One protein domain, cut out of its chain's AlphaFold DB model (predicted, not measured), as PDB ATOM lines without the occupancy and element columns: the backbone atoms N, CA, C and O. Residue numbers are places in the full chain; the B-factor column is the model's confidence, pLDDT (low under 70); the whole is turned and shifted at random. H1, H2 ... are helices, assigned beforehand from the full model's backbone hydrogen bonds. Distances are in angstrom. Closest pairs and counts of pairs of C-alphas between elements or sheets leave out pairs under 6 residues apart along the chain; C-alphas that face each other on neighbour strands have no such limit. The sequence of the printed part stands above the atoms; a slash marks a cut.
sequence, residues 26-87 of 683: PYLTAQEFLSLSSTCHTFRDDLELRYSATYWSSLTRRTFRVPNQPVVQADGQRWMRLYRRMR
ATOM      1  N   PRO A  26     -40.730  37.623 -17.974       84.06
ATOM      2  CA  PRO A  26     -39.743  37.053 -18.904       84.06
ATOM      3  C   PRO A  26     -39.534  37.839 -20.210       84.06
ATOM      4  O   PRO A  26     -38.492  37.691 -20.858       84.06
ATOM      5  N   TYR A  27     -40.500  38.673 -20.599       82.94
ATOM      6  CA  TYR A  27     -40.412  39.519 -21.791       82.94
ATOM      7  C   TYR A  27     -39.690  40.847 -21.537       82.94
ATOM      8  O   TYR A  27     -39.326  41.524 -22.494       82.94
ATOM      9  N   LEU A  28     -39.439  41.206 -20.275       86.38
ATOM     10  CA  LEU A  28     -38.757  42.441 -19.903       86.38
ATOM     11  C   LEU A  28     -37.237  42.250 -19.881       86.38
ATOM     12  O   LEU A  28     -36.705  41.281 -19.326       86.38
ATOM     13  N   THR A  29     -36.511  43.226 -20.419       85.19
ATOM     14  CA  THR A  29     -35.065  43.343 -20.201       85.19
ATOM     15  C   THR A  29     -34.764  43.618 -18.725       85.19
ATOM     16  O   THR A  29     -35.608  44.139 -17.998       85.19
ATOM     17  N   ALA A  30     -33.536  43.338 -18.266       85.62
ATOM     18  CA  ALA A  30     -33.134  43.664 -16.890       85.62
ATOM     19  C   ALA A  30     -33.381  45.144 -16.546       85.62
ATOM     20  O   ALA A  30     -33.756  45.467 -15.424       85.62
ATOM     21  N   GLN A  31     -33.171  46.048 -17.507       86.94
ATOM     22  CA  GLN A  31     -33.372  47.479 -17.297       86.94
ATOM     23  C   GLN A  31     -34.853  47.822 -17.129       86.94
ATOM     24  O   GLN A  31     -35.203  48.541 -16.193       86.94
ATOM     25  N   GLU A  32     -35.719  47.300 -17.996       89.00
ATOM     26  CA  GLU A  32     -37.169  47.499 -17.897       89.00
ATOM     27  C   GLU A  32     -37.726  46.864 -16.627       89.00
ATOM     28  O   GLU A  32     -38.520  47.491 -15.935       89.00
ATOM     29  N   PHE A  33     -37.261  45.668 -16.266       87.25
ATOM     30  CA  PHE A  33     -37.678  44.972 -15.054       87.25
ATOM     31  C   PHE A  33     -37.289  45.732 -13.779       87.25
ATOM     32  O   PHE A  33     -38.112  45.913 -12.880       87.25
ATOM     33  N   LEU A  34     -36.055  46.241 -13.704       86.06
ATOM     34  CA  LEU A  34     -35.612  47.066 -12.577       86.06
ATOM     35  C   LEU A  34     -36.337  48.419 -12.537       86.06
ATOM     36  O   LEU A  34     -36.632  48.916 -11.453       86.06
ATOM     37  N   SER A  35     -36.659  48.990 -13.702       87.69
ATOM     38  CA  SER A  35     -37.453  50.221 -13.800       87.69
ATOM     39  C   SER A  35     -38.900  49.989 -13.363       87.69
ATOM     40  O   SER A  35     -39.448  50.792 -12.623       87.69
ATOM     41  N   LEU A  36     -39.505  48.860 -13.736       85.12
ATOM     42  CA  LEU A  36     -40.829  48.452 -13.268       85.12
ATOM     43  C   LEU A  36     -40.827  48.272 -11.746       85.12
ATOM     44  O   LEU A  36     -41.687  48.819 -11.056       85.12
ATOM     45  N   SER A  37     -39.817  47.580 -11.221       83.69
ATOM     46  CA  SER A  37     -39.648  47.352  -9.783       83.69
ATOM     47  C   SER A  37     -39.451  48.654  -9.000       83.69
ATOM     48  O   SER A  37     -39.777  48.712  -7.820       83.69
ATOM     49  N   SER A  38     -38.937  49.718  -9.626       83.44
ATOM     50  CA  SER A  38     -38.753  51.018  -8.972       83.44
ATOM     51  C   SER A  38     -40.002  51.906  -8.988       83.44
ATOM     52  O   SER A  38     -40.044  52.884  -8.243       83.44
ATOM     53  N   THR A  39     -41.035  51.560  -9.767       84.81
ATOM     54  CA  THR A  39     -42.279  52.349  -9.844       84.81
ATOM     55  C   THR A  39     -43.188  52.219  -8.619       84.81
ATOM     56  O   THR A  39     -43.988  53.116  -8.362       84.81
ATOM     57  N   CYS A  40     -43.096  51.121  -7.858       81.38
ATOM     58  CA  CYS A  40     -44.006  50.829  -6.750       81.38
ATOM     59  C   CYS A  40     -43.298  50.088  -5.607       81.38
ATOM     60  O   CYS A  40     -42.517  49.171  -5.853       81.38
ATOM     61  N   HIS A  41     -43.631  50.427  -4.355       80.25
ATOM     62  CA  HIS A  41     -43.138  49.720  -3.166       80.25
ATOM     63  C   HIS A  41     -43.493  48.230  -3.184       80.25
ATOM     64  O   HIS A  41     -42.644  47.404  -2.877       80.25
ATOM     65  N   THR A  42     -44.696  47.868  -3.644       78.69
ATOM     66  CA  THR A  42     -45.132  46.467  -3.734       78.69
ATOM     67  C   THR A  42     -44.199  45.634  -4.611       78.69
ATOM     68  O   THR A  42     -43.765  44.576  -4.184       78.69
ATOM     69  N   PHE A  43     -43.810  46.122  -5.793       78.00
ATOM     70  CA  PHE A  43     -42.874  45.394  -6.664       78.00
ATOM     71  C   PHE A  43     -41.415  45.475  -6.200       78.00
ATOM     72  O   PHE A  43     -40.610  44.610  -6.537       78.00
ATOM     73  N   ARG A  44     -41.056  46.511  -5.437       77.25
ATOM     74  CA  ARG A  44     -39.706  46.682  -4.890       77.25
ATOM     75  C   ARG A  44     -39.421  45.759  -3.705       77.25
ATOM     76  O   ARG A  44     -38.286  45.279  -3.581       77.25
ATOM     77  N   ASP A  45     -40.421  45.594  -2.846       77.94
ATOM     78  CA  ASP A  45     -40.325  44.907  -1.558       77.94
ATOM     79  C   ASP A  45     -40.747  43.430  -1.660       77.94
ATOM     80  O   ASP A  45     -40.353  42.628  -0.815       77.94
ATOM     81  N   ASP A  46     -41.474  43.043  -2.717       78.19
ATOM     82  CA  ASP A  46     -41.757  41.642  -3.034       78.19
ATOM     83  C   ASP A  46     -40.479  40.915  -3.491       78.19
ATOM     84  O   ASP A  46     -39.987  41.064  -4.618       78.19
ATOM     85  N   LEU A  47     -39.923  40.125  -2.571       68.25
ATOM     86  CA  LEU A  47     -38.702  39.355  -2.775       68.25
ATOM     87  C   LEU A  47     -38.877  38.238  -3.814       68.25
ATOM     88  O   LEU A  47     -37.909  37.937  -4.513       68.25
ATOM     89  N   GLU A  48     -40.069  37.649  -3.952       73.00
ATOM     90  CA  GLU A  48     -40.312  36.553  -4.902       73.00
ATOM     91  C   GLU A  48     -40.311  37.057  -6.342       73.00
ATOM     92  O   GLU A  48     -39.746  36.413  -7.229       73.00
ATOM     93  N   LEU A  49     -40.878  38.243  -6.575       77.25
ATOM     94  CA  LEU A  49     -40.842  38.876  -7.887       77.25
ATOM     95  C   LEU A  49     -39.432  39.391  -8.197       77.25
ATOM     96  O   LEU A  49     -38.851  39.047  -9.227       77.25
ATOM     97  N   ARG A  50     -38.848  40.180  -7.286       79.00
ATOM     98  CA  ARG A  50     -37.559  40.856  -7.494       79.00
ATOM     99  C   ARG A  50     -36.383  39.891  -7.618       79.00
ATOM    100  O   ARG A  50     -35.502  40.117  -8.450       79.00
ATOM    101  N   TYR A  51     -36.360  38.834  -6.811       82.62
ATOM    102  CA  TYR A  51     -35.338  37.786  -6.834       82.62
ATOM    103  C   TYR A  51     -35.881  36.491  -7.432       82.62
ATOM    104  O   TYR A  51     -35.456  35.404  -7.051       82.62
ATOM    105  N   SER A  52     -36.795  36.594  -8.400       83.69
ATOM    106  CA  SER A  52     -37.316  35.433  -9.115       83.69
ATOM    107  C   SER A  52     -36.180  34.634  -9.761       83.69
ATOM    108  O   SER A  52     -35.495  35.101 -10.681       83.69
ATOM    109  N   ALA A  53     -35.970  33.406  -9.281       83.06
ATOM    110  CA  ALA A  53     -34.913  32.532  -9.777       83.06
ATOM    111  C   ALA A  53     -35.128  32.148 -11.241       83.06
ATOM    112  O   ALA A  53     -34.172  32.083 -12.013       83.06
ATOM    113  N   THR A  54     -36.380  31.954 -11.656       83.38
ATOM    114  CA  THR A  54     -36.733  31.625 -13.042       83.38
ATOM    115  C   THR A  54     -36.429  32.784 -13.983       83.38
ATOM    116  O   THR A  54     -35.829  32.554 -15.033       83.38
ATOM    117  N   TYR A  55     -36.750  34.023 -13.593       85.81
ATOM    118  CA  TYR A  55     -36.427  35.208 -14.385       85.81
ATOM    119  C   TYR A  55     -34.916  35.393 -14.531       85.81
ATOM    120  O   TYR A  55     -34.402  35.397 -15.651       85.81
ATOM    121  N   TRP A  56     -34.189  35.499 -13.414       86.06
ATOM    122  CA  TRP A  56     -32.759  35.797 -13.461       86.06
ATOM    123  C   TRP A  56     -31.952  34.658 -14.073       86.06
ATOM    124  O   TRP A  56     -31.052  34.933 -14.862       86.06
ATOM    125  N   SER A  57     -32.276  33.390 -13.803       83.56
ATOM    126  CA  SER A  57     -31.594  32.268 -14.458       83.56
ATOM    127  C   SER A  57     -31.862  32.228 -15.964       83.56
ATOM    128  O   SER A  57     -30.920  32.066 -16.738       83.56
ATOM    129  N   SER A  58     -33.112  32.433 -16.400       83.69
ATOM    130  CA  SER A  58     -33.468  32.470 -17.823       83.69
ATOM    131  C   SER A  58     -32.770  33.623 -18.540       83.69
ATOM    132  O   SER A  58     -32.130  33.412 -19.570       83.69
ATOM    133  N   LEU A  59     -32.815  34.824 -17.959       84.88
ATOM    134  CA  LEU A  59     -32.179  36.005 -18.526       84.88
ATOM    135  C   LEU A  59     -30.660  35.842 -18.601       84.88
ATOM    136  O   LEU A  59     -30.062  36.122 -19.634       84.88
ATOM    137  N   THR A  60     -30.043  35.341 -17.532       83.62
ATOM    138  CA  THR A  60     -28.599  35.096 -17.476       83.62
ATOM    139  C   THR A  60     -28.161  34.090 -18.531       83.62
ATOM    140  O   THR A  60     -27.207  34.346 -19.260       83.62
ATOM    141  N   ARG A  61     -28.884  32.976 -18.673       78.44
ATOM    142  CA  ARG A  61     -28.602  31.960 -19.696       78.44
ATOM    143  C   ARG A  61     -28.817  32.495 -21.108       78.44
ATOM    144  O   ARG A  61     -28.018  32.200 -21.983       78.44
ATOM    145  N   ARG A  62     -29.847  33.311 -21.333       77.12
ATOM    146  CA  ARG A  62     -30.105  33.921 -22.645       77.12
ATOM    147  C   ARG A  62     -29.022  34.931 -23.030       77.12
ATOM    148  O   ARG A  62     -28.594  34.948 -24.175       77.12
ATOM    149  N   THR A  63     -28.585  35.769 -22.090       77.81
ATOM    150  CA  THR A  63     -27.619  36.849 -22.352       77.81
ATOM    151  C   THR A  63     -26.167  36.366 -22.375       77.81
ATOM    152  O   THR A  63     -25.406  36.812 -23.221       77.81
ATOM    153  N   PHE A  64     -25.785  35.479 -21.452       75.12
ATOM    154  CA  PHE A  64     -24.391  35.080 -21.206       75.12
ATOM    155  C   PHE A  64     -24.122  33.594 -21.420       75.12
ATOM    156  O   PHE A  64     -23.001  33.148 -21.229       75.12
ATOM    157  N   ARG A  65     -25.150  32.804 -21.758       66.25
ATOM    158  CA  ARG A  65     -25.001  31.396 -22.171       66.25
ATOM    159  C   ARG A  65     -24.270  30.512 -21.167       66.25
ATOM    160  O   ARG A  65     -23.662  29.513 -21.533       66.25
ATOM    161  N   VAL A  66     -24.395  30.852 -19.884       61.81
ATOM    162  CA  VAL A  66     -23.797  30.093 -18.784       61.81
ATOM    163  C   VAL A  66     -24.283  28.638 -18.839       61.81
ATOM    164  O   VAL A  66     -25.503  28.422 -18.909       61.81
ATOM    165  N   PRO A  67     -23.380  27.637 -18.784       49.34
ATOM    166  CA  PRO A  67     -23.769  26.234 -18.783       49.34
ATOM    167  C   PRO A  67     -24.735  25.920 -17.633       49.34
ATOM    168  O   PRO A  67     -24.724  26.548 -16.570       49.34
ATOM    169  N   ASN A  68     -25.607  24.931 -17.849       42.75
ATOM    170  CA  ASN A  68     -26.603  24.506 -16.866       42.75
ATOM    171  C   ASN A  68     -25.920  23.884 -15.638       42.75
ATOM    172  O   ASN A  68     -25.764  22.671 -15.567       42.75
ATOM    173  N   GLN A  69     -25.573  24.693 -14.638       46.16
ATOM    174  CA  GLN A  69     -25.225  24.188 -13.313       46.16
ATOM    175  C   GLN A  69     -26.522  23.954 -12.511       46.16
ATOM    176  O   GLN A  69     -27.244  24.911 -12.208       46.16
ATOM    177  N   PRO A  70     -26.885  22.695 -12.194       38.25
ATOM    178  CA  PRO A  70     -28.161  22.374 -11.551       38.25
ATOM    179  C   PRO A  70     -28.247  22.843 -10.089       38.25
ATOM    180  O   PRO A  70     -29.344  23.071  -9.592       38.25
ATOM    181  N   VAL A  71     -27.112  23.056  -9.416       42.81
ATOM    182  CA  VAL A  71     -27.052  23.315  -7.964       42.81
ATOM    183  C   VAL A  71     -27.545  24.722  -7.575       42.81
ATOM    184  O   VAL A  71     -27.960  24.933  -6.443       42.81
ATOM    185  N   VAL A  72     -27.576  25.682  -8.509       55.62
ATOM    186  CA  VAL A  72     -27.923  27.095  -8.224       55.62
ATOM    187  C   VAL A  72     -29.334  27.472  -8.706       55.62
ATOM    188  O   VAL A  72     -29.750  28.620  -8.611       55.62
ATOM    189  N   GLN A  73     -30.117  26.533  -9.247       60.28
ATOM    190  CA  GLN A  73     -31.358  26.872  -9.967       60.28
ATOM    191  C   GLN A  73     -32.440  27.559  -9.122       60.28
ATOM    192  O   GLN A  73     -33.227  28.315  -9.685       60.28
ATOM    193  N   ALA A  74     -32.476  27.325  -7.810       66.44
ATOM    194  CA  ALA A  74     -33.510  27.863  -6.928       66.44
ATOM    195  C   ALA A  74     -33.168  29.233  -6.307       66.44
ATOM    196  O   ALA A  74     -34.057  29.890  -5.774       66.44
ATOM    197  N   ASP A  75     -31.912  29.685  -6.381       76.56
ATOM    198  CA  ASP A  75     -31.457  30.915  -5.718       76.56
ATOM    199  C   ASP A  75     -31.411  32.094  -6.700       76.56
ATOM    200  O   ASP A  75     -30.424  32.325  -7.408       76.56
ATOM    201  N   GLY A  76     -32.504  32.853  -6.767       78.19
ATOM    202  CA  GLY A  76     -32.606  33.976  -7.694       78.19
ATOM    203  C   GLY A  76     -31.794  35.205  -7.299       78.19
ATOM    204  O   GLY A  76     -31.405  35.976  -8.181       78.19
ATOM    205  N   GLN A  77     -31.447  35.366  -6.020       80.00
ATOM    206  CA  GLN A  77     -30.537  36.424  -5.589       80.00
ATOM    207  C   GLN A  77     -29.140  36.168  -6.150       80.00
ATOM    208  O   GLN A  77     -28.546  37.064  -6.756       80.00
ATOM    209  N   ARG A  78     -28.654  34.929  -6.052       78.25
ATOM    210  CA  ARG A  78     -27.373  34.528  -6.637       78.25
ATOM    211  C   ARG A  78     -27.360  34.664  -8.161       78.25
ATOM    212  O   ARG A  78     -26.382  35.181  -8.700       78.25
ATOM    213  N   TRP A  79     -28.446  34.309  -8.855       79.88
ATOM    214  CA  TRP A  79     -28.563  34.545 -10.304       79.88
ATOM    215  C   TRP A  79     -28.519  36.028 -10.676       79.88
ATOM    216  O   TRP A  79     -27.805  36.399 -11.607       79.88
ATOM    217  N   MET A  80     -29.230  36.894  -9.948       82.75
ATOM    218  CA  MET A  80     -29.186  38.340 -10.184       82.75
ATOM    219  C   MET A  80     -27.770  38.898  -9.992       82.75
ATOM    220  O   MET A  80     -27.298  39.713 -10.790       82.75
ATOM    221  N   ARG A  81     -27.074  38.468  -8.932       80.94
ATOM    222  CA  ARG A  81     -25.694  38.895  -8.661       80.94
ATOM    223  C   ARG A  81     -24.738  38.410  -9.748       80.94
ATOM    224  O   ARG A  81     -23.935  39.205 -10.232       80.94
ATOM    225  N   LEU A  82     -24.872  37.159 -10.189       80.12
ATOM    226  CA  LEU A  82     -24.100  36.610 -11.301       80.12
ATOM    227  C   LEU A  82     -24.342  37.399 -12.597       80.12
ATOM    228  O   LEU A  82     -23.379  37.823 -13.230       80.12
ATOM    229  N   TYR A  83     -25.604  37.676 -12.946       84.19
ATOM    230  CA  TYR A  83     -25.963  38.514 -14.099       84.19
ATOM    231  C   TYR A  83     -25.274  39.879 -14.038       84.19
ATOM    232  O   TYR A  83     -24.659  40.329 -15.004       84.19
ATOM    233  N   ARG A  84     -25.350  40.540 -12.876       84.62
ATOM    234  CA  ARG A  84     -24.707  41.837 -12.657       84.62
ATOM    235  C   ARG A  84     -23.197  41.739 -12.854       84.62
ATOM    236  O   ARG A  84     -22.646  42.588 -13.548       84.62
ATOM    237  N   ARG A  85     -22.542  40.733 -12.268       80.44
ATOM    238  CA  ARG A  85     -21.088  40.534 -12.371       80.44
ATOM    239  C   ARG A  85     -20.659  40.286 -13.809       80.44
ATOM    240  O   ARG A  85     -19.804  41.015 -14.289       80.44
ATOM    241  N   MET A  86     -21.309  39.375 -14.527       82.25
ATOM    242  CA  MET A  86     -20.984  39.129 -15.938       82.25
ATOM    243  C   MET A  86     -21.200  40.357 -16.821       82.25
ATOM    244  O   MET A  86     -20.512  40.520 -17.814       82.25
ATOM    245  N   ARG A  87     -22.106  41.266 -16.448       84.31
ATOM    246  CA  ARG A  87     -22.299  42.524 -17.177       84.31
ATOM    247  C   ARG A  87     -21.233  43.589 -16.891       84.31
ATOM    248  O   ARG A  87     -21.089  44.504 -17.692       84.31
TER     249      ARG A  87
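Overview. This is residues 26 to 87 of the 683 residues of the protein "F-box domain-containing protein" of Carpinus fangiana (UniProt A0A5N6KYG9). Two helices of 12 residues, H4 and H5, pack side by side and run the same way, joined by a long loop, residues 65 to 75; the smaller helices H1, H2 and H3, their centres in a triangle, make the other end of the elongated whole, with H2 farthest out, Ala 30 of H1 close to H4, and H3 near H5. The 62 residues, with five named helices in order H1 to H5 and no named strand, are all helix in class, compact with a radius of gyration of the C-alphas of 11.4 A, and span 34 by 20 by 19 A.

Along the chain. H1, residues 30 to 38, begins at C-alpha (-33.134, 43.664, -16.890). H2 is residues 41 to 45 and H3 residues 47 to 50. H4, residues 53 to 64, measures 15.7 A; H5, residues 76 to 87, measures 16.4 A and ends at (-22.299, 42.524, -17.177).

Arrangement. H1 and H2 touch only at the corner, closest C-alphas Ser 37 and Phe 43, 4.9 A. H4 and H5 touch at a shallow tilt of 19 degrees, closest C-alphas Ala 53 and Gly 76, 3.4 A. H1 and H5 are apart. Every O i to N i+4 pair is within hydrogen-bond range in H1, H2, H4 and H5; H3 is too short for one.

Size, cuts and confidence. The farthest C-alphas, His 41 and Pro 67, are 34.2 A apart. The printed part has no cut. The link H4 to H5 is long; pLDDT is under 70 at residues 47 and 65 to 74.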